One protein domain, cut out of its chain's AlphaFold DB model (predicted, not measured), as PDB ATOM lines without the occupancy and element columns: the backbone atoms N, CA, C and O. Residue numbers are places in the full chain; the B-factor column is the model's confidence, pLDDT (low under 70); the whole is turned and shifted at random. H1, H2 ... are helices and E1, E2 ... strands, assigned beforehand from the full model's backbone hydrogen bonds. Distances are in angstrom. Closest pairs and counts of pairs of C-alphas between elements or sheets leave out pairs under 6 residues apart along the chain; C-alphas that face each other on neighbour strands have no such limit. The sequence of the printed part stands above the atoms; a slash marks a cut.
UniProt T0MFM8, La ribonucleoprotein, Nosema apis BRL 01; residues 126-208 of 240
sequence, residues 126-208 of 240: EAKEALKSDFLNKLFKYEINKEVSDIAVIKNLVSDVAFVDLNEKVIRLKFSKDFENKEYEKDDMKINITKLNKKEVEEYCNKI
ATOM      1  N   GLU A 126     162.250 128.350 115.273       85.81
ATOM      2  CA  GLU A 126     163.543 127.685 115.067       85.81
ATOM      3  C   GLU A 126     164.560 128.086 116.146       85.81
ATOM      4  O   GLU A 126     165.198 127.228 116.751       85.81
ATOM      5  N   ALA A 127     164.649 129.378 116.479       82.88
ATOM      6  CA  ALA A 127     165.519 129.854 117.555       82.88
ATOM      7  C   ALA A 127     165.123 129.283 118.929       82.88
ATOM      8  O   ALA A 127     165.992 128.947 119.731       82.88
ATOM      9  N   LYS A 128     163.821 129.147 119.211       86.00
ATOM     10  CA  LYS A 128     163.333 128.509 120.444       86.00
ATOM     11  C   LYS A 128     163.650 127.018 120.482       86.00
ATOM     12  O   LYS A 128     164.015 126.515 121.539       86.00
ATOM     13  N   GLU A 129     163.499 126.314 119.369       90.31
ATOM     14  CA  GLU A 129     163.818 124.886 119.271       90.31
ATOM     15  C   GLU A 129     165.320 124.637 119.458       90.31
ATOM     16  O   GLU A 129     165.692 123.762 120.239       90.31
ATOM     17  N   ALA A 130     166.174 125.470 118.856       89.00
ATOM     18  CA  ALA A 130     167.620 125.432 119.074       89.00
ATOM     19  C   ALA A 130     168.007 125.743 120.534       89.00
ATOM     20  O   ALA A 130     168.912 125.126 121.090       89.00
ATOM     21  N   LEU A 131     167.304 126.673 121.188       89.69
ATOM     22  CA  LEU A 131     167.531 126.982 122.603       89.69
ATOM     23  C   LEU A 131     167.124 125.811 123.512       89.69
ATOM     24  O   LEU A 131     167.843 125.479 124.452       89.69
ATOM     25  N   LYS A 132     165.989 125.161 123.215       91.88
ATOM     26  CA  LYS A 132     165.517 123.970 123.938       91.88
ATOM     27  C   LYS A 132     166.529 122.826 123.851       91.88
ATOM     28  O   LYS A 132     166.806 122.191 124.867       91.88
ATOM     29  N   SER A 133     167.081 122.565 122.664       92.00
ATOM     30  CA  SER A 133     168.063 121.492 122.483       92.00
ATOM     31  C   SER A 133     169.389 121.795 123.183       92.00
ATOM     32  O   SER A 133     169.940 120.903 123.827       92.00
ATOM     33  N   ASP A 134     169.861 123.046 123.152       93.00
ATOM     34  CA  ASP A 134     171.090 123.447 123.850       93.00
ATOM     35  C   ASP A 134     170.959 123.349 125.382       93.00
ATOM     36  O   ASP A 134     171.929 123.061 126.086       93.00
ATOM     37  N   PHE A 135     169.755 123.575 125.918       94.81
ATOM     38  CA  PHE A 135     169.514 123.629 127.363       94.81
ATOM     39  C   PHE A 135     169.172 122.279 127.997       94.81
ATOM     40  O   PHE A 135     169.323 122.139 129.213       94.81
ATOM     41  N   LEU A 136     168.774 121.283 127.201       94.12
ATOM     42  CA  LEU A 136     168.284 119.986 127.682       94.12
ATOM     43  C   LEU A 136     169.235 119.296 128.676       94.12
ATOM     44  O   LEU A 136     168.786 118.711 129.652       94.12
ATOM     45  N   ASN A 137     170.549 119.401 128.459       95.75
ATOM     46  CA  ASN A 137     171.572 118.778 129.311       95.75
ATOM     47  C   ASN A 137     172.334 119.779 130.194       95.75
ATOM     48  O   ASN A 137     173.400 119.456 130.721       95.75
ATOM     49  N   LYS A 138     171.831 121.012 130.311       97.69
ATOM     50  CA  LYS A 138     172.500 122.106 131.032       97.69
ATOM     51  C   LYS A 138     171.641 122.729 132.126       97.69
ATOM     52  O   LYS A 138     172.194 123.480 132.926       97.69
ATOM     53  N   LEU A 139     170.332 122.478 132.151       97.94
ATOM     54  CA  LEU A 139     169.423 123.019 133.160       97.94
ATOM     55  C   LEU A 139     169.191 122.024 134.297       97.94
ATOM     56  O   LEU A 139     168.843 120.866 134.074       97.94
ATOM     57  N   PHE A 140     169.326 122.528 135.518       98.38
ATOM     58  CA  PHE A 140     169.111 121.784 136.749       98.38
ATOM     59  C   PHE A 140     168.236 122.613 137.688       98.38
ATOM     60  O   PHE A 140     168.450 123.818 137.832       98.38
ATOM     61  N   LYS A 141     167.254 121.988 138.327       98.25
ATOM     62  CA  LYS A 141     166.519 122.582 139.444       98.25
ATOM     63  C   LYS A 141     167.387 122.489 140.693       98.25
ATOM     64  O   LYS A 141     168.119 121.514 140.829       98.25
ATOM     65  N   TYR A 142     167.328 123.479 141.578       98.06
ATOM     66  CA  TYR A 142     168.091 123.432 142.821       98.06
ATOM     67  C   TYR A 142     167.227 123.589 144.065       98.06
ATOM     68  O   TYR A 142     166.242 124.330 144.087       98.06
ATOM     69  N   GLU A 143     167.661 122.919 145.123       97.56
ATOM     70  CA  GLU A 143     167.107 123.010 146.465       97.56
ATOM     71  C   GLU A 143     168.244 123.325 147.431       97.56
ATOM     72  O   GLU A 143     169.302 122.698 147.391       97.56
ATOM     73  N   ILE A 144     168.047 124.341 148.265       96.88
ATOM     74  CA  ILE A 144     169.052 124.826 149.205       96.88
ATOM     75  C   ILE A 144     168.467 124.828 150.613       96.88
ATOM     76  O   ILE A 144     167.301 125.174 150.809       96.88
ATOM     77  N   ASN A 145     169.275 124.423 151.589       95.25
ATOM     78  CA  ASN A 145     168.857 124.304 152.987       95.25
ATOM     79  C   ASN A 145     168.620 125.656 153.686       95.25
ATOM     80  O   ASN A 145     167.954 125.706 154.718       95.25
ATOM     81  N   LYS A 146     169.166 126.746 153.143       93.69
ATOM     82  CA  LYS A 146     169.039 128.113 153.660       93.69
ATOM     83  C   LYS A 146     168.488 129.026 152.574       93.69
ATOM     84  O   LYS A 146     168.842 128.881 151.407       93.69
ATOM     85  N   GLU A 147     167.651 129.989 152.947       90.81
ATOM     86  CA  GLU A 147     167.205 131.009 151.997       90.81
ATOM     87  C   GLU A 147     168.398 131.850 151.534       90.81
ATOM     88  O   GLU A 147     169.100 132.466 152.335       90.81
ATOM     89  N   VAL A 148     168.636 131.857 150.223       90.12
ATOM     90  CA  VAL A 148     169.695 132.640 149.587       90.12
ATOM     91  C   VAL A 148     169.056 133.555 148.557       90.12
ATOM     92  O   VAL A 148     168.438 133.094 147.598       90.12
ATOM     93  N   SER A 149     169.220 134.859 148.756       88.38
ATOM     94  CA  SER A 149     168.748 135.899 147.838       88.38
ATOM     95  C   SER A 149     169.806 136.327 146.816       88.38
ATOM     96  O   SER A 149     169.483 137.042 145.869       88.38
ATOM     97  N   ASP A 150     171.058 135.886 146.977       95.12
ATOM     98  CA  ASP A 150     172.176 136.310 146.136       95.12
ATOM     99  C   ASP A 150     172.640 135.216 145.160       95.12
ATOM    100  O   ASP A 150     173.057 134.116 145.531       95.12
ATOM    101  N   ILE A 151     172.634 135.568 143.874       96.94
ATOM    102  CA  ILE A 151     173.126 134.744 142.765       96.94
ATOM    103  C   ILE A 151     174.621 134.426 142.924       96.94
ATOM    104  O   ILE A 151     175.064 133.353 142.500       96.94
ATOM    105  N   ALA A 152     175.413 135.340 143.496       97.06
ATOM    106  CA  ALA A 152     176.856 135.160 143.645       97.06
ATOM    107  C   ALA A 152     177.193 133.979 144.564       97.06
ATOM    108  O   ALA A 152     178.095 133.200 144.255       97.06
ATOM    109  N   VAL A 153     176.423 133.794 145.638       96.19
ATOM    110  CA  VAL A 153     176.596 132.683 146.584       96.19
ATOM    111  C   VAL A 153     176.393 131.342 145.876       96.19
ATOM    112  O   VAL A 153     177.255 130.470 145.953       96.19
ATOM    113  N   ILE A 154     175.319 131.206 145.090       97.12
ATOM    114  CA  ILE A 154     175.022 129.979 144.330       97.12
ATOM    115  C   ILE A 154     176.118 129.690 143.294       97.12
ATOM    116  O   ILE A 154     176.561 128.550 143.159       97.12
ATOM    117  N   LYS A 155     176.599 130.719 142.584       97.62
ATOM    118  CA  LYS A 155     177.693 130.582 141.605       97.62
ATOM    119  C   LYS A 155     179.034 130.203 142.234       97.62
ATOM    120  O   LYS A 155     179.854 129.589 141.562       97.62
ATOM    121  N   ASN A 156     179.269 130.590 143.484       96.94
ATOM    122  CA  ASN A 156     180.473 130.215 144.225       96.94
ATOM    123  C   ASN A 156     180.379 128.797 144.811       96.94
ATOM    124  O   ASN A 156     181.415 128.174 145.042       96.94
ATOM    125  N   LEU A 157     179.160 128.308 145.065       97.12
ATOM    126  CA  LEU A 157     178.888 126.976 145.607       97.12
ATOM    127  C   LEU A 157     178.904 125.896 144.516       97.12
ATOM    128  O   LEU A 157     179.465 124.821 144.711       97.12
ATOM    129  N   VAL A 158     178.328 126.195 143.348       97.50
ATOM    130  CA  VAL A 158     178.276 125.284 142.200       97.50
ATOM    131  C   VAL A 158     179.234 125.780 141.119       97.50
ATOM    132  O   VAL A 158     179.067 126.867 140.565       97.50
ATOM    133  N   SER A 159     180.242 124.973 140.787       96.44
ATOM    134  CA  SER A 159     181.176 125.296 139.709       96.44
ATOM    135  C   SER A 159     180.499 125.242 138.333       96.44
ATOM    136  O   SER A 159     179.448 124.631 138.145       96.44
ATOM    137  N   ASP A 160     181.100 125.910 137.347       97.00
ATOM    138  CA  ASP A 160     180.615 125.953 135.959       97.00
ATOM    139  C   ASP A 160     179.214 126.556 135.760       97.00
ATOM    140  O   ASP A 160     178.623 126.394 134.693       97.00
ATOM    141  N   VAL A 161     178.668 127.305 136.720       98.12
ATOM    142  CA  VAL A 161     177.371 127.969 136.536       98.12
ATOM    143  C   VAL A 161     177.481 129.123 135.538       98.12
ATOM    144  O   VAL A 161     178.272 130.056 135.692       98.12
ATOM    145  N   ALA A 162     176.648 129.081 134.499       96.94
ATOM    146  CA  ALA A 162     176.488 130.166 133.538       96.94
ATOM    147  C   ALA A 162     175.410 131.161 133.990       96.94
ATOM    148  O   ALA A 162     175.567 132.373 133.827       96.94
ATOM    149  N   PHE A 163     174.302 130.657 134.530       96.75
ATOM    150  CA  PHE A 163     173.124 131.453 134.868       96.75
ATOM    151  C   PHE A 163     172.348 130.821 136.029       96.75
ATOM    152  O   PHE A 163     172.363 129.602 136.178       96.75
ATOM    153  N   VAL A 164     171.679 131.655 136.827       97.69
ATOM    154  CA  VAL A 164     170.819 131.244 137.944       97.69
ATOM    155  C   VAL A 164     169.523 132.042 137.857       97.69
ATOM    156  O   VAL A 164     169.572 133.269 137.766       97.69
ATOM    157  N   ASP A 165     168.395 131.345 137.885       96.94
ATOM    158  CA  ASP A 165     167.056 131.902 138.041       96.94
ATOM    159  C   ASP A 165     166.574 131.640 139.468       96.94
ATOM    160  O   ASP A 165     166.276 130.502 139.833       96.94
ATOM    161  N   LEU A 166     166.519 132.699 140.278       96.19
ATOM    162  CA  LEU A 166     166.072 132.609 141.668       96.19
ATOM    163  C   LEU A 166     164.560 132.358 141.781       96.19
ATOM    164  O   LEU A 166     164.124 131.743 142.751       96.19
ATOM    165  N   ASN A 167     163.767 132.811 140.804       95.06
ATOM    166  CA  ASN A 167     162.305 132.722 140.864       95.06
ATOM    167  C   ASN A 167     161.836 131.298 140.575       95.06
ATOM    168  O   ASN A 167     161.006 130.747 141.293       95.06
ATOM    169  N   GLU A 168     162.397 130.692 139.531       96.88
ATOM    170  CA  GLU A 168     162.066 129.321 139.127       96.88
ATOM    171  C   GLU A 168     162.957 128.277 139.826       96.88
ATOM    172  O   GLU A 168     162.741 127.077 139.674       96.88
ATOM    173  N   LYS A 169     163.953 128.726 140.606       97.31
ATOM    174  CA  LYS A 169     164.982 127.896 141.251       97.31
ATOM    175  C   LYS A 169     165.699 126.973 140.257       97.31
ATOM    176  O   LYS A 169     165.843 125.769 140.478       97.31
ATOM    177  N   VAL A 170     166.159 127.550 139.146       98.00
ATOM    178  CA  VAL A 170     166.850 126.833 138.063       98.00
ATOM    179  C   VAL A 170     168.266 127.368 137.882       98.00
ATOM    180  O   VAL A 170     168.503 128.571 137.834       98.00
ATOM    181  N   ILE A 171     169.229 126.469 137.724       98.00
ATOM    182  CA  ILE A 171     170.618 126.768 137.390       98.00
ATOM    183  C   ILE A 171     170.905 126.246 135.985       98.00
ATOM    184  O   ILE A 171     170.536 125.128 135.629       98.00
ATOM    185  N   ARG A 172     171.610 127.049 135.185       97.75
ATOM    186  CA  ARG A 172     172.172 126.627 133.900       97.75
ATOM    187  C   ARG A 172     173.685 126.508 134.007       97.75
ATOM    188  O   ARG A 172     174.357 127.512 134.261       97.75
ATOM    189  N   LEU A 173     174.229 125.329 133.730       98.19
ATOM    190  CA  LEU A 173     175.671 125.101 133.637       98.19
ATOM    191  C   LEU A 173     176.226 125.552 132.274       98.19
ATOM    192  O   LEU A 173     175.506 125.632 131.277       98.19
ATOM    193  N   LYS A 174     177.522 125.878 132.227       97.69
ATOM    194  CA  LYS A 174     178.248 126.256 131.002       97.69
ATOM    195  C   LYS A 174     178.373 125.077 130.036       97.69
ATOM    196  O   LYS A 174     178.219 125.253 128.829       97.69
ATOM    197  N   PHE A 175     178.619 123.889 130.578       97.00
ATOM    198  CA  PHE A 175     178.837 122.652 129.834       97.00
ATOM    199  C   PHE A 175     177.764 121.625 130.191       97.00
ATOM    200  O   PHE A 175     177.222 121.655 131.297       97.00
ATOM    201  N   SER A 176     177.461 120.721 129.260       96.38
ATOM    202  CA  SER A 176     176.585 119.582 129.528       96.38
ATOM    203  C   SER A 176     177.219 118.653 130.562       96.38
ATOM    204  O   SER A 176     178.433 118.433 130.539       96.38
ATOM    205  N   LYS A 177     176.405 118.121 131.473       95.50
ATOM    206  CA  LYS A 177     176.838 117.135 132.468       95.50
ATOM    207  C   LYS A 177     175.841 115.975 132.506       95.50
ATOM    208  O   LYS A 177     174.630 116.196 132.461       95.50
ATOM    209  N   ASP A 178     176.366 114.763 132.640       94.81
ATOM    210  CA  ASP A 178     175.592 113.517 132.628       94.81
ATOM    211  C   ASP A 178     175.392 112.973 134.047       94.81
ATOM    212  O   ASP A 178     175.814 111.870 134.379       94.81
ATOM    213  N   PHE A 179     174.780 113.771 134.921       97.06
ATOM    214  CA  PHE A 179     174.304 113.300 136.222       97.06
ATOM    215  C   PHE A 179     172.845 113.705 136.418       97.06
ATOM    216  O   PHE A 179     172.430 114.765 135.952       97.06
ATOM    217  N   GLU A 180     172.081 112.861 137.109       97.31
ATOM    218  CA  GLU A 180     170.686 113.154 137.458       97.31
ATOM    219  C   GLU A 180     170.595 114.026 138.709       97.31
ATOM    220  O   GLU A 180     169.870 115.012 138.720       97.31
ATOM    221  N   ASN A 181     171.380 113.712 139.744       97.75
ATOM    222  CA  ASN A 181     171.420 114.464 140.996       97.75
ATOM    223  C   ASN A 181     172.864 114.683 141.440       97.75
ATOM    224  O   ASN A 181     173.710 113.801 141.259       97.75
ATOM    225  N   LYS A 182     173.142 115.843 142.036       98.06
ATOM    226  CA  LYS A 182     174.444 116.124 142.642       98.06
ATOM    227  C   LYS A 182     174.319 117.104 143.801       98.06
ATOM    228  O   LYS A 182     173.746 118.180 143.650       98.06
ATOM    229  N   GLU A 183     174.914 116.740 144.930       98.12
ATOM    230  CA  GLU A 183     175.020 117.596 146.109       98.12
ATOM    231  C   GLU A 183     176.341 118.373 146.078       98.12
ATOM    232  O   GLU A 183     177.391 117.840 145.705       98.12
ATOM    233  N   TYR A 184     176.275 119.648 146.456       97.44
ATOM    234  CA  TYR A 184     177.434 120.487 146.724       97.44
ATOM    235  C   TYR A 184     177.313 121.034 148.141       97.44
ATOM    236  O   TYR A 184     176.267 121.555 148.532       97.44
ATOM    237  N   GLU A 185     178.405 120.941 148.888       96.69
ATOM    238  CA  GLU A 185     178.502 121.415 150.261       96.69
ATOM    239  C   GLU A 185     179.731 122.306 150.396       96.69
ATOM    240  O   GLU A 185     180.823 121.967 149.929       96.69
ATOM    241  N   LYS A 186     179.534 123.474 151.003       96.00
ATOM    242  CA  LYS A 186     180.608 124.396 151.357       96.00
ATOM    243  C   LYS A 186     180.179 125.173 152.589       96.00
ATOM    244  O   LYS A 186     179.089 125.751 152.600       96.00
ATOM    245  N   ASP A 187     181.041 125.188 153.599       92.81
ATOM    246  CA  ASP A 187     180.739 125.755 154.913       92.81
ATOM    247  C   ASP A 187     179.454 125.111 155.486       92.81
ATOM    248  O   ASP A 187     179.306 123.894 155.429       92.81
ATOM    249  N   ASP A 188     178.495 125.903 155.972       95.44
ATOM    250  CA  ASP A 188     177.205 125.422 156.496       95.44
ATOM    251  C   ASP A 188     176.063 125.458 155.454       95.44
ATOM    252  O   ASP A 188     174.883 125.615 155.815       95.44
ATOM    253  N   MET A 189     176.382 125.425 154.156       96.12
ATOM    254  CA  MET A 189     175.404 125.455 153.063       96.12
ATOM    255  C   MET A 189     175.465 124.172 152.236       96.12
ATOM    256  O   MET A 189     176.529 123.767 151.766       96.12
ATOM    257  N   LYS A 190     174.290 123.579 152.006       97.25
ATOM    258  CA  LYS A 190     174.104 122.408 151.144       97.25
ATOM    259  C   LYS A 190     173.115 122.757 150.040       97.25
ATOM    260  O   LYS A 190     172.004 123.213 150.330       97.25
ATOM    261  N   ILE A 191     173.519 122.543 148.791       97.88
ATOM    262  CA  ILE A 191     172.659 122.676 147.614       97.88
ATOM    263  C   ILE A 191     172.597 121.338 146.886       97.88
ATOM    264  O   ILE A 191     173.621 120.748 146.538       97.88
ATOM    265  N   ASN A 192     171.383 120.863 146.642       98.25
ATOM    266  CA  ASN A 192     171.137 119.719 145.780       98.25
ATOM    267  C   ASN A 192     170.644 120.236 144.432       98.25
ATOM    268  O   ASN A 192     169.740 121.074 144.389       98.25
ATOM    269  N   ILE A 193     171.257 119.774 143.345       98.31
ATOM    270  CA  ILE A 193     170.792 120.071 141.995       98.31
ATOM    271  C   ILE A 193     170.309 118.795 141.309       98.31
ATOM    272  O   ILE A 193     171.015 117.786 141.279       98.31
ATOM    273  N   THR A 194     169.126 118.874 140.713       98.44
ATOM    274  CA  THR A 194     168.452 117.782 140.008       98.44
ATOM    275  C   THR A 194     168.264 118.161 138.549       98.44
ATOM    276  O   THR A 194     167.812 119.266 138.238       98.44
ATOM    277  N   LYS A 195     168.624 117.264 137.633       98.25
ATOM    278  CA  LYS A 195     168.474 117.479 136.194       98.25
ATOM    279  C   LYS A 195     166.994 117.620 135.848       98.25
ATOM    280  O   LYS A 195     166.168 116.809 136.255       98.25
ATOM    281  N   LEU A 196     166.657 118.676 135.109       98.00
ATOM    282  CA  LEU A 196     165.283 118.891 134.658       98.00
ATOM    283  C   LEU A 196     164.939 117.896 133.552       98.00
ATOM    284  O   LEU A 196     165.741 117.638 132.649       98.00
ATOM    285  N   ASN A 197     163.718 117.372 133.586       97.00
ATOM    286  CA  ASN A 197     163.237 116.514 132.514       97.00
ATOM    287  C   ASN A 197     162.918 117.342 131.251       97.00
ATOM    288  O   ASN A 197     162.777 118.567 131.284       97.00
ATOM    289  N   LYS A 198     162.756 116.666 130.105       96.38
ATOM    290  CA  LYS A 198     162.491 117.339 128.822       96.38
ATOM    291  C   LYS A 198     161.265 118.263 128.869       96.38
ATOM    292  O   LYS A 198     161.310 119.339 128.284       96.38
ATOM    293  N   LYS A 199     160.188 117.871 129.558       96.94
ATOM    294  CA  LYS A 199     158.961 118.680 129.649       96.94
ATOM    295  C   LYS A 199     159.192 119.945 130.476       96.94
ATOM    296  O   LYS A 199     158.827 121.027 130.031       96.94
ATOM    297  N   GLU A 200     159.870 119.828 131.613       96.75
ATOM    298  CA  GLU A 200     160.193 120.965 132.481       96.75
ATOM    299  C   GLU A 200     161.148 121.953 131.798       96.75
ATOM    300  O   GLU A 200     160.959 123.166 131.894       96.75
ATOM    301  N   VAL A 201     162.136 121.456 131.040       96.38
ATOM    302  CA  VAL A 201     163.011 122.307 130.212       96.38
ATOM    303  C   VAL A 201     162.189 123.101 129.198       96.38
ATOM    304  O   VAL A 201     162.423 124.297 129.006       96.38
ATOM    305  N   GLU A 202     161.223 122.458 128.545       94.88
ATOM    306  CA  GLU A 202     160.352 123.122 127.580       94.88
ATOM    307  C   GLU A 202     159.457 124.184 128.227       94.88
ATOM    308  O   GLU A 202     159.333 125.285 127.681       94.88
ATOM    309  N   GLU A 203     158.866 123.883 129.382       95.88
ATOM    310  CA  GLU A 203     158.066 124.828 130.164       95.88
ATOM    311  C   GLU A 203     158.899 126.036 130.598       95.88
ATOM    312  O   GLU A 203     158.505 127.178 130.347       95.88
ATOM    313  N   TYR A 204     160.091 125.800 131.148       95.50
ATOM    314  CA  TYR A 204     161.008 126.859 131.555       95.50
ATOM    315  C   TYR A 204     161.422 127.742 130.368       95.50
ATOM    316  O   TYR A 204     161.290 128.966 130.422       95.50
ATOM    317  N   CYS A 205     161.827 127.147 129.239       93.75
ATOM    318  CA  CYS A 205     162.206 127.903 128.040       93.75
ATOM    319  C   CYS A 205     161.049 128.736 127.463       93.75
ATOM    320  O   CYS A 205     161.284 129.768 126.832       93.75
ATOM    321  N   ASN A 206     159.799 128.309 127.667       91.44
ATOM    322  CA  ASN A 206     158.624 129.063 127.235       91.44
ATOM    323  C   ASN A 206     158.329 130.280 128.121       91.44
ATOM    324  O   ASN A 206     157.793 131.263 127.602       91.44
ATOM    325  N   LYS A 207     158.703 130.232 129.405       93.62
ATOM    326  CA  LYS A 207     158.574 131.353 130.349       93.62
ATOM    327  C   LYS A 207     159.615 132.449 130.123       93.62
ATOM    328  O   LYS A 207     159.350 133.600 130.462       93.62
ATOM    329  N   ILE A 208     160.772 132.125 129.530       89.00
ATOM    330  CA  ILE A 208     161.821 133.115 129.256       89.00
ATOM    331  C   ILE A 208     161.237 134.223 128.362       89.00
ATOM    332  O   ILE A 208     160.827 133.952 127.223       89.00
TER     333      ILE A 208
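What this domain is: This is residues 126 to 208 of the 240 residues of the protein "La ribonucleoprotein" of Nosema apis BRL 01 (UniProt T0MFM8). What would one see first? A strongly twisted, curled sheet of five strands makes the body, with H2 set into its hollow near both edge strands, E2 and E4. At one end of the long axis H1 and H3 make a touching pair; H3 only grazes the sheet and H1 is not on it. What is it made of? The 83 printed residues hold, along the chain, H1 E1 H2 E2 E3 E4 E5 H3, of mixed class; the sheet's order is E2 E3 E1 E5 E4, all antiparallel. The whole is compact, with a radius of gyration of the C-alphas of 12.6 A, yet elongated, spanning 43 by 25 by 18 A.

How they stand to each other: How is the sheet joined? Strand beside strand run E2, residues 161 to 165, E3, 170 to 173, E1, 139 to 144, E5, 189 to 195, and E4, 181 to 186. Within hydrogen-bond range are N 172 and O 163 at 2.8 A for the hairpin E2 and E3, N 140 and O 171 at 2.9 A for E3 and E1, N 141 and O 194 at 2.8 A for E1 and E5, and N 184 and O 191 at 2.9 A for the hairpin E4 and E5. E3 and E1 stand at 124 degrees, E1 and E5 at 150 degrees. Which helices are on it? H2, residues 151 to 157, is on the sheet; its closest C-alphas to E2 are those of Lys 155 and Val 161, 5.7 A, and to E4 those of Leu 157 and Lys 186, 6.5 A. E1, H2 and E2 form a split strand-helix-strand unit, two strands that run the same way with E3 between them, and its crossover is right-handed. H3, residues 198 to 207, only grazes the sheet with residues 198 to 204. What of the remaining helix? H1, residues 126 to 135, touches H3 at a steep tilt of 55 degrees, opposite ways, the closest C-alphas being those of Lys 132 and Glu 202, 6.4 A. In H1, H2 and H3 every O i to N i+4 pair is within hydrogen-bond range.

Where its parts are: Where do the ends lie? H1 begins at C-alpha 126, (163.543, 127.685, 115.067), and H3 ends at C-alpha 207, (158.574, 131.353, 130.349). How long are the elements? E5 measures 19.9 A, E4 17.0 A, E1 16.2 A, H3 14.6 A, H1 14.3 A, E2 11.1 A, H2 10.1 A and E3 10.0 A.

The domain as a whole: How far does it reach? The two farthest C-alphas, those of Glu 126 and Asp 188, are 43.7 A apart. Is it continuous and confident? The printed part has no cut and no long link; its mean pLDDT is 95.5, and no printed residue is under 70.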